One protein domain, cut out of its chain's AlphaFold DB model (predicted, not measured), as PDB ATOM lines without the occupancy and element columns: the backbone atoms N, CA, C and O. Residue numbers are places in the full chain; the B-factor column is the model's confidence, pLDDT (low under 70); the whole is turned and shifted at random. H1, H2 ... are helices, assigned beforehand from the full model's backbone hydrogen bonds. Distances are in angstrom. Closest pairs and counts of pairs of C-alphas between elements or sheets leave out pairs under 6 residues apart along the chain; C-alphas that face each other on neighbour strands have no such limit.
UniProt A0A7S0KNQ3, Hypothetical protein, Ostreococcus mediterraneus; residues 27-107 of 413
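This is residues 27 to 107 of the 413 residues of the protein "Hypothetical protein" of Ostreococcus mediterraneus (UniProt A0A7S0KNQ3). One long helix, H3, makes the longest axis of the domain; the short helix H2 packs on one side of its first half, and H1 reaches away from it like an arm, meeting it with its last residues alone. A long stretch, residues 53 to 69, leads from the end of H2 back to the start of H3, and residues 102 to 107 fold back after the end of H3. Residues 27 to 34 of H1 and residues 66 to 71 stick out. The printed part has 81 residues with three named helices, in the order H1, H2, H3, and no named strand; the class is all helix. The whole is loose, with a radius of gyration of the C-alphas of 15.2 A, and only just flat, spanning 50 by 33 by 15 A.

H3 is the longest helix, residues 70 to 101, and measures 47.4 A from first to last C-alpha. It begins at C-alpha 70 at (-14.592, -16.897, -23.324) and ends at C-alpha 101 at (-45.665, -49.646, -8.998). H2 holds residues 44 to 52 and measures 12.0 A. H1 holds residues 27 to 40, measures 19.4 A and begins at C-alpha 27 at (-36.876, -22.160, 2.524).

H3 touches both H1 and H2. H2 touches H3 with 12 pairs of C-alphas within 8 A, and on H3 residues 77 to 87 alone take part. The closest C-alphas of the two are those of Arg 44 and Asp 77, 5.5 A apart. H2 and H3 run the same way at a shallow tilt of 35.0 degrees, only just short of steep. H1 touches H3 with residues 39 to 40 alone, and H3 touches H1 with residues 78 to 85 alone; the closest C-alphas of the two are those of Ser 40 and Arg 81, 6.5 A apart. H1 and H3 run opposite ways at a steep tilt of 58 degrees. H1 and H2 are apart, although a tight link of 3 residues joins them. In H1, H2 and H3 every O i to N i+4 pair is within hydrogen-bond range.

The two C-alphas farthest apart are those of Asp 69 and Gly 102, 50.4 A. The printed part runs from residue 27 to 107 and has no cut. The link from H2 to H3 is long, with 17 residues. The body without the stretches that stand free has 67 residues and spans 45 by 24 by 14 A. The mean pLDDT of the printed part is 74.0; it is under 70 in 30 residues, namely residues 27 to 40, residues 60 to 74 and residue 107.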
ATOM      1  N   GLU A  27     -37.627 -20.916   2.360       65.50
ATOM      2  CA  GLU A  27     -36.876 -22.160   2.524       65.50
ATOM      3  C   GLU A  27     -36.819 -23.012   1.256       65.50
ATOM      4  O   GLU A  27     -35.761 -23.548   0.947       65.50
ATOM      5  N   GLN A  28     -37.925 -23.166   0.522       68.12
ATOM      6  CA  GLN A  28     -37.949 -23.911  -0.740       68.12
ATOM      7  C   GLN A  28     -37.038 -23.251  -1.781       68.12
ATOM      8  O   GLN A  28     -36.231 -23.949  -2.395       68.12
ATOM      9  N   THR A  29     -37.066 -21.919  -1.907       65.31
ATOM     10  CA  THR A  29     -36.121 -21.187  -2.765       65.31
ATOM     11  C   THR A  29     -34.681 -21.323  -2.266       65.31
ATOM     12  O   THR A  29     -33.800 -21.609  -3.069       65.31
ATOM     13  N   ALA A  30     -34.417 -21.240  -0.955       61.38
ATOM     14  CA  ALA A  30     -33.070 -21.442  -0.403       61.38
ATOM     15  C   ALA A  30     -32.560 -22.898  -0.480       61.38
ATOM     16  O   ALA A  30     -31.350 -23.127  -0.434       61.38
ATOM     17  N   ARG A  31     -33.443 -23.903  -0.567       66.62
ATOM     18  CA  ARG A  31     -33.086 -25.311  -0.832       66.62
ATOM     19  C   ARG A  31     -32.809 -25.517  -2.324       66.62
ATOM     20  O   ARG A  31     -31.783 -26.101  -2.666       66.62
ATOM     21  N   LEU A  32     -33.654 -24.960  -3.199       61.59
ATOM     22  CA  LEU A  32     -33.456 -24.972  -4.650       61.59
ATOM     23  C   LEU A  32     -32.148 -24.268  -5.035       61.59
ATOM     24  O   LEU A  32     -31.320 -24.881  -5.698       61.59
ATOM     25  N   ALA A  33     -31.905 -23.051  -4.544       61.59
ATOM     26  CA  ALA A  33     -30.676 -22.296  -4.786       61.59
ATOM     27  C   ALA A  33     -29.418 -23.039  -4.307       61.59
ATOM     28  O   ALA A  33     -28.404 -23.024  -4.999       61.59
ATOM     29  N   ARG A  34     -29.482 -23.754  -3.171       68.31
ATOM     30  CA  ARG A  34     -28.381 -24.623  -2.724       68.31
ATOM     31  C   ARG A  34     -28.142 -25.784  -3.687       68.31
ATOM     32  O   ARG A  34     -27.004 -25.967  -4.099       68.31
ATOM     33  N   SER A  35     -29.186 -26.510  -4.098       63.34
ATOM     34  CA  SER A  35     -29.030 -27.600  -5.076       63.34
ATOM     35  C   SER A  35     -28.526 -27.105  -6.436       63.34
ATOM     36  O   SER A  35     -27.600 -27.688  -6.991       63.34
ATOM     37  N   LEU A  36     -29.054 -25.984  -6.941       65.06
ATOM     38  CA  LEU A  36     -28.600 -25.355  -8.180       65.06
ATOM     39  C   LEU A  36     -27.143 -24.897  -8.076       65.06
ATOM     40  O   LEU A  36     -26.402 -25.128  -9.021       65.06
ATOM     41  N   ARG A  37     -26.698 -24.355  -6.932       68.25
ATOM     42  CA  ARG A  37     -25.279 -24.038  -6.693       68.25
ATOM     43  C   ARG A  37     -24.395 -25.288  -6.730       68.25
ATOM     44  O   ARG A  37     -23.296 -25.224  -7.262       68.25
ATOM     45  N   THR A  38     -24.867 -26.431  -6.223       69.31
ATOM     46  CA  THR A  38     -24.142 -27.710  -6.340       69.31
ATOM     47  C   THR A  38     -24.051 -28.199  -7.790       69.31
ATOM     48  O   THR A  38     -23.047 -28.802  -8.155       69.31
ATOM     49  N   PHE A  39     -25.064 -27.937  -8.625       65.69
ATOM     50  CA  PHE A  39     -25.049 -28.289 -10.051       65.69
ATOM     51  C   PHE A  39     -24.289 -27.279 -10.927       65.69
ATOM     52  O   PHE A  39     -23.678 -27.686 -11.915       65.69
ATOM     53  N   SER A  40     -24.275 -25.990 -10.574       69.19
ATOM     54  CA  SER A  40     -23.565 -24.950 -11.331       69.19
ATOM     55  C   SER A  40     -22.046 -25.091 -11.227       69.19
ATOM     56  O   SER A  40     -21.343 -24.770 -12.176       69.19
ATOM     57  N   THR A  41     -21.534 -25.621 -10.112       77.62
ATOM     58  CA  THR A  41     -20.098 -25.876  -9.906       77.62
ATOM     59  C   THR A  41     -19.607 -27.213 -10.477       77.62
ATOM     60  O   THR A  41     -18.465 -27.587 -10.222       77.62
ATOM     61  N   ILE A  42     -20.433 -27.976 -11.207       80.44
ATOM     62  CA  ILE A  42     -19.987 -29.232 -11.835       80.44
ATOM     63  C   ILE A  42     -19.217 -28.909 -13.128       80.44
ATOM     64  O   ILE A  42     -19.808 -28.316 -14.033       80.44
ATOM     65  N   PRO A  43     -17.949 -29.341 -13.279       83.19
ATOM     66  CA  PRO A  43     -17.216 -29.203 -14.538       83.19
ATOM     67  C   PRO A  43     -17.926 -29.945 -15.676       83.19
ATOM     68  O   PRO A  43     -18.320 -31.106 -15.494       83.19
ATOM     69  N   ARG A  44     -18.039 -29.336 -16.865       81.44
ATOM     70  CA  ARG A  44     -18.726 -29.927 -18.031       81.44
ATOM     71  C   ARG A  44     -18.336 -31.368 -18.313       81.44
ATOM     72  O   ARG A  44     -19.228 -32.196 -18.446       81.44
ATOM     73  N   ALA A  45     -17.050 -31.714 -18.298       81.56
ATOM     74  CA  ALA A  45     -16.593 -33.095 -18.501       81.56
ATOM     75  C   ALA A  45     -17.281 -34.126 -17.571       81.56
ATOM     76  O   ALA A  45     -17.598 -35.236 -18.009       81.56
ATOM     77  N   ILE A  46     -17.571 -33.766 -16.315       82.12
ATOM     78  CA  ILE A  46     -18.281 -34.628 -15.355       82.12
ATOM     79  C   ILE A  46     -19.784 -34.663 -15.664       82.12
ATOM     80  O   ILE A  46     -20.397 -35.735 -15.633       82.12
ATOM     81  N   ALA A  47     -20.381 -33.522 -16.019       84.25
ATOM     82  CA  ALA A  47     -21.785 -33.454 -16.422       84.25
ATOM     83  C   ALA A  47     -22.054 -34.260 -17.708       84.25
ATOM     84  O   ALA A  47     -22.941 -35.116 -17.725       84.25
ATOM     85  N   GLU A  48     -21.227 -34.084 -18.741       84.12
ATOM     86  CA  GLU A  48     -21.253 -34.865 -19.978       84.12
ATOM     87  C   GLU A  48     -21.098 -36.367 -19.713       84.12
ATOM     88  O   GLU A  48     -21.851 -37.177 -20.261       84.12
ATOM     89  N   ALA A  49     -20.147 -36.763 -18.858       80.81
ATOM     90  CA  ALA A  49     -19.963 -38.159 -18.475       80.81
ATOM     91  C   ALA A  49     -21.224 -38.724 -17.801       80.81
ATOM     92  O   ALA A  49     -21.664 -39.820 -18.145       80.81
ATOM     93  N   HIS A  50     -21.862 -37.969 -16.902       81.38
ATOM     94  CA  HIS A  50     -23.107 -38.383 -16.258       81.38
ATOM     95  C   HIS A  50     -24.309 -38.474 -17.206       81.38
ATOM     96  O   HIS A  50     -25.145 -39.355 -16.995       81.38
ATOM     97  N   ILE A  51     -24.391 -37.625 -18.235       83.75
ATOM     98  CA  ILE A  51     -25.413 -37.679 -19.296       83.75
ATOM     99  C   ILE A  51     -25.192 -38.930 -20.171       83.75
ATOM    100  O   ILE A  51     -26.104 -39.747 -20.339       83.75
ATOM    101  N   ARG A  52     -23.952 -39.151 -20.634       82.44
ATOM    102  CA  ARG A  52     -23.558 -40.306 -21.465       82.44
ATOM    103  C   ARG A  52     -23.722 -41.644 -20.730       82.44
ATOM    104  O   ARG A  52     -24.251 -42.593 -21.306       82.44
ATOM    105  N   LEU A  53     -23.356 -41.725 -19.446       81.00
ATOM    106  CA  LEU A  53     -23.530 -42.923 -18.601       81.00
ATOM    107  C   LEU A  53     -25.001 -43.316 -18.378       81.00
ATOM    108  O   LEU A  53     -25.287 -44.464 -18.043       81.00
ATOM    109  N   ARG A  54     -25.937 -42.387 -18.583       80.06
ATOM    110  CA  ARG A  54     -27.389 -42.628 -18.541       80.06
ATOM    111  C   ARG A  54     -27.987 -42.945 -19.919       80.06
ATOM    112  O   ARG A  54     -29.189 -43.176 -20.042       80.06
ATOM    113  N   GLY A  55     -27.147 -43.001 -20.954       79.88
ATOM    114  CA  GLY A  55     -27.525 -43.300 -22.335       79.88
ATOM    115  C   GLY A  55     -28.223 -42.154 -23.071       79.88
ATOM    116  O   GLY A  55     -28.858 -42.408 -24.090       79.88
ATOM    117  N   TYR A  56     -28.117 -40.917 -22.577       79.94
ATOM    118  CA  TYR A  56     -28.537 -39.727 -23.317       79.94
ATOM    119  C   TYR A  56     -27.359 -39.185 -24.143       79.94
ATOM    120  O   TYR A  56     -26.195 -39.329 -23.759       79.94
ATOM    121  N   ALA A  57     -27.657 -38.555 -25.278       81.12
ATOM    122  CA  ALA A  57     -26.668 -37.773 -26.011       81.12
ATOM    123  C   ALA A  57     -26.456 -36.425 -25.307       81.12
ATOM    124  O   ALA A  57     -27.423 -35.810 -24.858       81.12
ATOM    125  N   VAL A  58     -25.207 -35.961 -25.243       82.06
ATOM    126  CA  VAL A  58     -24.926 -34.558 -24.913       82.06
ATOM    127  C   VAL A  58     -25.374 -33.712 -26.102       82.06
ATOM    128  O   VAL A  58     -25.046 -34.041 -27.242       82.06
ATOM    129  N   GLU A  59     -26.149 -32.668 -25.835       73.94
ATOM    130  CA  GLU A  59     -26.505 -31.651 -26.826       73.94
ATOM    131  C   GLU A  59     -25.307 -30.691 -26.949       73.94
ATOM    132  O   GLU A  59     -25.125 -29.805 -26.122       73.94
ATOM    133  N   ASP A  60     -24.435 -30.947 -27.932       66.56
ATOM    134  CA  ASP A  60     -23.288 -30.096 -28.272       66.56
ATOM    135  C   ASP A  60     -23.671 -29.166 -29.434       66.56
ATOM    136  O   ASP A  60     -23.808 -29.602 -30.582       66.56
ATOM    137  N   ASP A  61     -23.873 -27.887 -29.119       56.06
ATOM    138  CA  ASP A  61     -24.278 -26.844 -30.071       56.06
ATOM    139  C   ASP A  61     -23.143 -26.418 -31.031       56.06
ATOM    140  O   ASP A  61     -23.359 -25.610 -31.944       56.06
ATOM    141  N   GLY A  62     -21.921 -26.929 -30.832       54.06
ATOM    142  CA  GLY A  62     -20.749 -26.567 -31.625       54.06
ATOM    143  C   GLY A  62     -20.230 -25.149 -31.364       54.06
ATOM    144  O   GLY A  62     -19.542 -24.601 -32.223       54.06
ATOM    145  N   ALA A  63     -20.548 -24.548 -30.210       53.22
ATOM    146  CA  ALA A  63     -19.996 -23.257 -29.775       53.22
ATOM    147  C   ALA A  63     -18.463 -23.339 -29.625       53.22
ATOM    148  O   ALA A  63     -17.737 -22.670 -30.359       53.22
ATOM    149  N   ALA A  64     -17.982 -24.309 -28.841       53.09
ATOM    150  CA  ALA A  64     -16.562 -24.660 -28.693       53.09
ATOM    151  C   ALA A  64     -15.843 -25.013 -30.020       53.09
ATOM    152  O   ALA A  64     -14.618 -25.046 -30.087       53.09
ATOM    153  N   ALA A  65     -16.588 -25.286 -31.100       51.16
ATOM    154  CA  ALA A  65     -16.041 -25.552 -32.435       51.16
ATOM    155  C   ALA A  65     -15.960 -24.301 -33.336       51.16
ATOM    156  O   ALA A  65     -15.523 -24.411 -34.484       51.16
ATOM    157  N   ARG A  66     -16.395 -23.125 -32.856       54.97
ATOM    158  CA  ARG A  66     -16.354 -21.851 -33.596       54.97
ATOM    159  C   ARG A  66     -15.236 -20.902 -33.172       54.97
ATOM    160  O   ARG A  66     -14.917 -20.023 -33.965       54.97
ATOM    161  N   GLY A  67     -14.635 -21.095 -31.994       52.53
ATOM    162  CA  GLY A  67     -13.615 -20.181 -31.466       52.53
ATOM    163  C   GLY A  67     -14.185 -18.792 -31.176       52.53
ATOM    164  O   GLY A  67     -13.657 -17.807 -31.684       52.53
ATOM    165  N   GLY A  68     -15.302 -18.749 -30.443       54.75
ATOM    166  CA  GLY A  68     -15.816 -17.517 -29.845       54.75
ATOM    167  C   GLY A  68     -14.971 -17.078 -28.646       54.75
ATOM    168  O   GLY A  68     -14.057 -17.792 -28.229       54.75
ATOM    169  N   ASP A  69     -15.281 -15.898 -28.118       57.06
ATOM    170  CA  ASP A  69     -14.680 -15.358 -26.894       57.06
ATOM    171  C   ASP A  69     -15.100 -16.187 -25.656       57.06
ATOM    172  O   ASP A  69     -16.047 -16.971 -25.730       57.06
ATOM    173  N   ASP A  70     -14.422 -16.026 -24.510       58.00
ATOM    174  CA  ASP A  70     -14.592 -16.897 -23.324       58.00
ATOM    175  C   ASP A  70     -16.060 -17.038 -22.836       58.00
ATOM    176  O   ASP A  70     -16.450 -18.090 -22.322       58.00
ATOM    177  N   ASP A  71     -16.896 -16.015 -23.061       58.94
ATOM    178  CA  ASP A  71     -18.338 -16.017 -22.765       58.94
ATOM    179  C   ASP A  71     -19.118 -17.140 -23.499       58.94
ATOM    180  O   ASP A  71     -20.072 -17.696 -22.947       58.94
ATOM    181  N   ASP A  72     -18.731 -17.502 -24.732       59.94
ATOM    182  CA  ASP A  72     -19.417 -18.522 -25.553       59.94
ATOM    183  C   ASP A  72     -19.213 -19.947 -24.989       59.94
ATOM    184  O   ASP A  72     -20.085 -20.814 -25.140       59.94
ATOM    185  N   ASP A  73     -18.076 -20.204 -24.329       63.78
ATOM    186  CA  ASP A  73     -17.777 -21.504 -23.715       63.78
ATOM    187  C   ASP A  73     -18.418 -21.644 -22.324       63.78
ATOM    188  O   ASP A  73     -18.932 -22.719 -22.006       63.78
ATOM    189  N   ASP A  74     -18.495 -20.575 -21.520       68.62
ATOM    190  CA  ASP A  74     -19.179 -20.629 -20.216       68.62
ATOM    191  C   ASP A  74     -20.707 -20.795 -20.380       68.62
ATOM    192  O   ASP A  74     -21.360 -21.525 -19.618       68.62
ATOM    193  N   ASP A  75     -21.280 -20.219 -21.447       70.19
ATOM    194  CA  ASP A  75     -22.679 -20.432 -21.834       70.19
ATOM    195  C   ASP A  75     -22.916 -21.860 -22.377       70.19
ATOM    196  O   ASP A  75     -23.937 -22.487 -22.071       70.19
ATOM    197  N   ALA A  76     -21.953 -22.449 -23.099       74.69
ATOM    198  CA  ALA A  76     -21.998 -23.863 -23.492       74.69
ATOM    199  C   ALA A  76     -21.912 -24.811 -22.277       74.69
ATOM    200  O   ALA A  76     -22.704 -25.754 -22.155       74.69
ATOM    201  N   ASP A  77     -21.014 -24.537 -21.333       77.69
ATOM    202  CA  ASP A  77     -20.902 -25.252 -20.062       77.69
ATOM    203  C   ASP A  77     -22.202 -25.135 -19.240       77.69
ATOM    204  O   ASP A  77     -22.702 -26.133 -18.707       77.69
ATOM    205  N   ALA A  78     -22.820 -23.948 -19.185       80.31
ATOM    206  CA  ALA A  78     -24.122 -23.733 -18.552       80.31
ATOM    207  C   ALA A  78     -25.240 -24.573 -19.194       80.31
ATOM    208  O   ALA A  78     -26.038 -25.183 -18.469       80.31
ATOM    209  N   ARG A  79     -25.272 -24.691 -20.529       82.38
ATOM    210  CA  ARG A  79     -26.231 -25.551 -21.249       82.38
ATOM    211  C   ARG A  79     -26.046 -27.030 -20.901       82.38
ATOM    212  O   ARG A  79     -27.037 -27.695 -20.587       82.38
ATOM    213  N   VAL A  80     -24.812 -27.544 -20.847       84.19
ATOM    214  CA  VAL A  80     -24.545 -28.942 -20.439       84.19
ATOM    215  C   VAL A  80     -24.946 -29.189 -18.977       84.19
ATOM    216  O   VAL A  80     -25.593 -30.199 -18.675       84.19
ATOM    217  N   ARG A  81     -24.639 -28.255 -18.064       84.88
ATOM    218  CA  ARG A  81     -25.083 -28.304 -16.655       84.88
ATOM    219  C   ARG A  81     -26.620 -28.331 -16.553       84.88
ATOM    220  O   ARG A  81     -27.181 -29.145 -15.815       84.88
ATOM    221  N   GLY A  82     -27.316 -27.528 -17.362       83.12
ATOM    222  CA  GLY A  82     -28.779 -27.542 -17.490       83.12
ATOM    223  C   GLY A  82     -29.340 -28.851 -18.064       83.12
ATOM    224  O   GLY A  82     -30.348 -29.366 -17.568       83.12
ATOM    225  N   GLN A  83     -28.670 -29.444 -19.059       84.81
ATOM    226  CA  GLN A  83     -29.053 -30.736 -19.638       84.81
ATOM    227  C   GLN A  83     -28.949 -31.867 -18.597       84.81
ATOM    228  O   GLN A  83     -29.857 -32.697 -18.501       84.81
ATOM    229  N   LEU A  84     -27.906 -31.861 -17.755       85.88
ATOM    230  CA  LEU A  84     -27.777 -32.789 -16.625       85.88
ATOM    231  C   LEU A  84     -28.931 -32.620 -15.625       85.88
ATOM    232  O   LEU A  84     -29.558 -33.611 -15.250       85.88
ATOM    233  N   PHE A  85     -29.243 -31.387 -15.212       84.62
ATOM    234  CA  PHE A  85     -30.333 -31.123 -14.264       84.62
ATOM    235  C   PHE A  85     -31.696 -31.606 -14.792       84.62
ATOM    236  O   PHE A  85     -32.476 -32.222 -14.059       84.62
ATOM    237  N   LYS A  86     -31.959 -31.395 -16.088       86.00
ATOM    238  CA  LYS A  86     -33.141 -31.911 -16.795       86.00
ATOM    239  C   LYS A  86     -33.191 -33.440 -16.758       86.00
ATOM    240  O   LYS A  86     -34.216 -33.986 -16.365       86.00
ATOM    241  N   VAL A  87     -32.092 -34.122 -17.095       84.38
ATOM    242  CA  VAL A  87     -31.986 -35.595 -17.038       84.38
ATOM    243  C   VAL A  87     -32.246 -36.126 -15.624       84.38
ATOM    244  O   VAL A  87     -33.027 -37.063 -15.469       84.38
ATOM    245  N   LEU A  88     -31.658 -35.516 -14.592       83.88
ATOM    246  CA  LEU A  88     -31.850 -35.923 -13.195       83.88
ATOM    247  C   LEU A  88     -33.285 -35.681 -12.699       83.88
ATOM    248  O   LEU A  88     -33.845 -36.530 -12.008       83.88
ATOM    249  N   SER A  89     -33.914 -34.570 -13.092       82.94
ATOM    250  CA  SER A  89     -35.327 -34.292 -12.784       82.94
ATOM    251  C   SER A  89     -36.251 -35.352 -13.393       82.94
ATOM    252  O   SER A  89     -37.140 -35.890 -12.730       82.94
ATOM    253  N   ASP A  90     -35.981 -35.711 -14.645       80.94
ATOM    254  CA  ASP A  90     -36.640 -36.792 -15.368       80.94
ATOM    255  C   ASP A  90     -36.444 -38.161 -14.682       80.94
ATOM    256  O   ASP A  90     -37.365 -38.979 -14.661       80.94
ATOM    257  N   GLU A  91     -35.260 -38.431 -14.120       80.50
ATOM    258  CA  GLU A  91     -34.977 -39.648 -13.345       80.50
ATOM    259  C   GLU A  91     -35.751 -39.696 -12.027       80.50
ATOM    260  O   GLU A  91     -36.351 -40.729 -11.747       80.50
ATOM    261  N   VAL A  92     -35.842 -38.598 -11.268       83.75
ATOM    262  CA  VAL A  92     -36.646 -38.538 -10.029       83.75
ATOM    263  C   VAL A  92     -38.130 -38.808 -10.313       83.75
ATOM    264  O   VAL A  92     -38.789 -39.543  -9.573       83.75
ATOM    265  N   LEU A  93     -38.667 -38.282 -11.421       81.12
ATOM    266  CA  LEU A  93     -40.040 -38.572 -11.849       81.12
ATOM    267  C   LEU A  93     -40.228 -40.049 -12.241       81.12
ATOM    268  O   LEU A  93     -41.251 -40.650 -11.894       81.12
ATOM    269  N   LYS A  94     -39.243 -40.655 -12.917       80.62
ATOM    270  CA  LYS A  94     -39.244 -42.085 -13.286       80.62
ATOM    271  C   LYS A  94     -39.094 -42.992 -12.057       80.62
ATOM    272  O   LYS A  94     -39.812 -43.986 -11.965       80.62
ATOM    273  N   GLU A  95     -38.250 -42.632 -11.089       80.88
ATOM    274  CA  GLU A  95     -38.088 -43.339  -9.813       80.88
ATOM    275  C   GLU A  95     -39.392 -43.326  -9.014       80.88
ATOM    276  O   GLU A  95     -39.888 -44.379  -8.614       80.88
ATOM    277  N   HIS A  96     -39.998 -42.153  -8.828       77.44
ATOM    278  CA  HIS A  96     -41.263 -42.012  -8.111       77.44
ATOM    279  C   HIS A  96     -42.402 -42.795  -8.792       77.44
ATOM    280  O   HIS A  96     -43.219 -43.416  -8.107       77.44
ATOM    281  N   ALA A  97     -42.434 -42.840 -10.130       74.69
ATOM    282  CA  ALA A  97     -43.382 -43.662 -10.882       74.69
ATOM    283  C   ALA A  97     -43.131 -45.175 -10.715       74.69
ATOM    284  O   ALA A  97     -44.090 -45.922 -10.517       74.69
ATOM    285  N   ALA A  98     -41.873 -45.625 -10.743       77.94
ATOM    286  CA  ALA A  98     -41.493 -47.019 -10.498       77.94
ATOM    287  C   ALA A  98     -41.828 -47.446  -9.055       77.94
ATOM    288  O   ALA A  98     -42.493 -48.457  -8.831       77.94
ATOM    289  N   ARG A  99     -41.497 -46.604  -8.069       81.31
ATOM    290  CA  ARG A  99     -41.797 -46.810  -6.645       81.31
ATOM    291  C   ARG A  99     -43.299 -46.935  -6.376       81.31
ATOM    292  O   ARG A  99     -43.697 -47.797  -5.600       81.31
ATOM    293  N   ARG A 100     -44.144 -46.157  -7.070       82.38
ATOM    294  CA  ARG A 100     -45.617 -46.295  -7.036       82.38
ATOM    295  C   ARG A 100     -46.140 -47.616  -7.620       82.38
ATOM    296  O   ARG A 100     -47.271 -47.986  -7.327       82.38
ATOM    297  N   ARG A 101     -45.345 -48.321  -8.432       85.81
ATOM    298  CA  ARG A 101     -45.665 -49.646  -8.998       85.81
ATOM    299  C   ARG A 101     -45.015 -50.809  -8.237       85.81
ATOM    300  O   ARG A 101     -45.296 -51.959  -8.551       85.81
ATOM    301  N   GLY A 102     -44.144 -50.525  -7.265       84.00
ATOM    302  CA  GLY A 102     -43.288 -51.530  -6.622       84.00
ATOM    303  C   GLY A 102     -42.103 -51.993  -7.487       84.00
ATOM    304  O   GLY A 102     -41.497 -53.019  -7.194       84.00
ATOM    305  N   GLU A 103     -41.775 -51.256  -8.551       84.75
ATOM    306  CA  GLU A 103     -40.669 -51.545  -9.471       84.75
ATOM    307  C   GLU A 103     -39.349 -50.955  -8.941       84.75
ATOM    308  O   GLU A 103     -39.315 -49.834  -8.424       84.75
ATOM    309  N   VAL A 104     -38.236 -51.682  -9.098       82.31
ATOM    310  CA  VAL A 104     -36.896 -51.173  -8.756       82.31
ATOM    311  C   VAL A 104     -36.413 -50.235  -9.859       82.31
ATOM    312  O   VAL A 104     -36.242 -50.649 -11.006       82.31
ATOM    313  N   PHE A 105     -36.157 -48.974  -9.515       82.38
ATOM    314  CA  PHE A 105     -35.567 -48.013 -10.443       82.38
ATOM    315  C   PHE A 105     -34.052 -48.224 -10.601       82.38
ATOM    316  O   PHE A 105     -33.332 -48.535  -9.649       82.38
ATOM    317  N   HIS A 106     -33.559 -48.016 -11.819       77.31
ATOM    318  CA  HIS A 106     -32.148 -48.118 -12.174       77.31
ATOM    319  C   HIS A 106     -31.791 -46.964 -13.139       77.31
ATOM    320  O   HIS A 106     -32.238 -46.996 -14.285       77.31
ATOM    321  N   PRO A 107     -30.976 -45.967 -12.739       65.50
ATOM    322  CA  PRO A 107     -30.688 -44.802 -13.591       65.50
ATOM    323  C   PRO A 107     -29.832 -45.138 -14.831       65.50
ATOM    324  O   PRO A 107     -29.962 -44.521 -15.880       65.50
TER     325      PRO A 107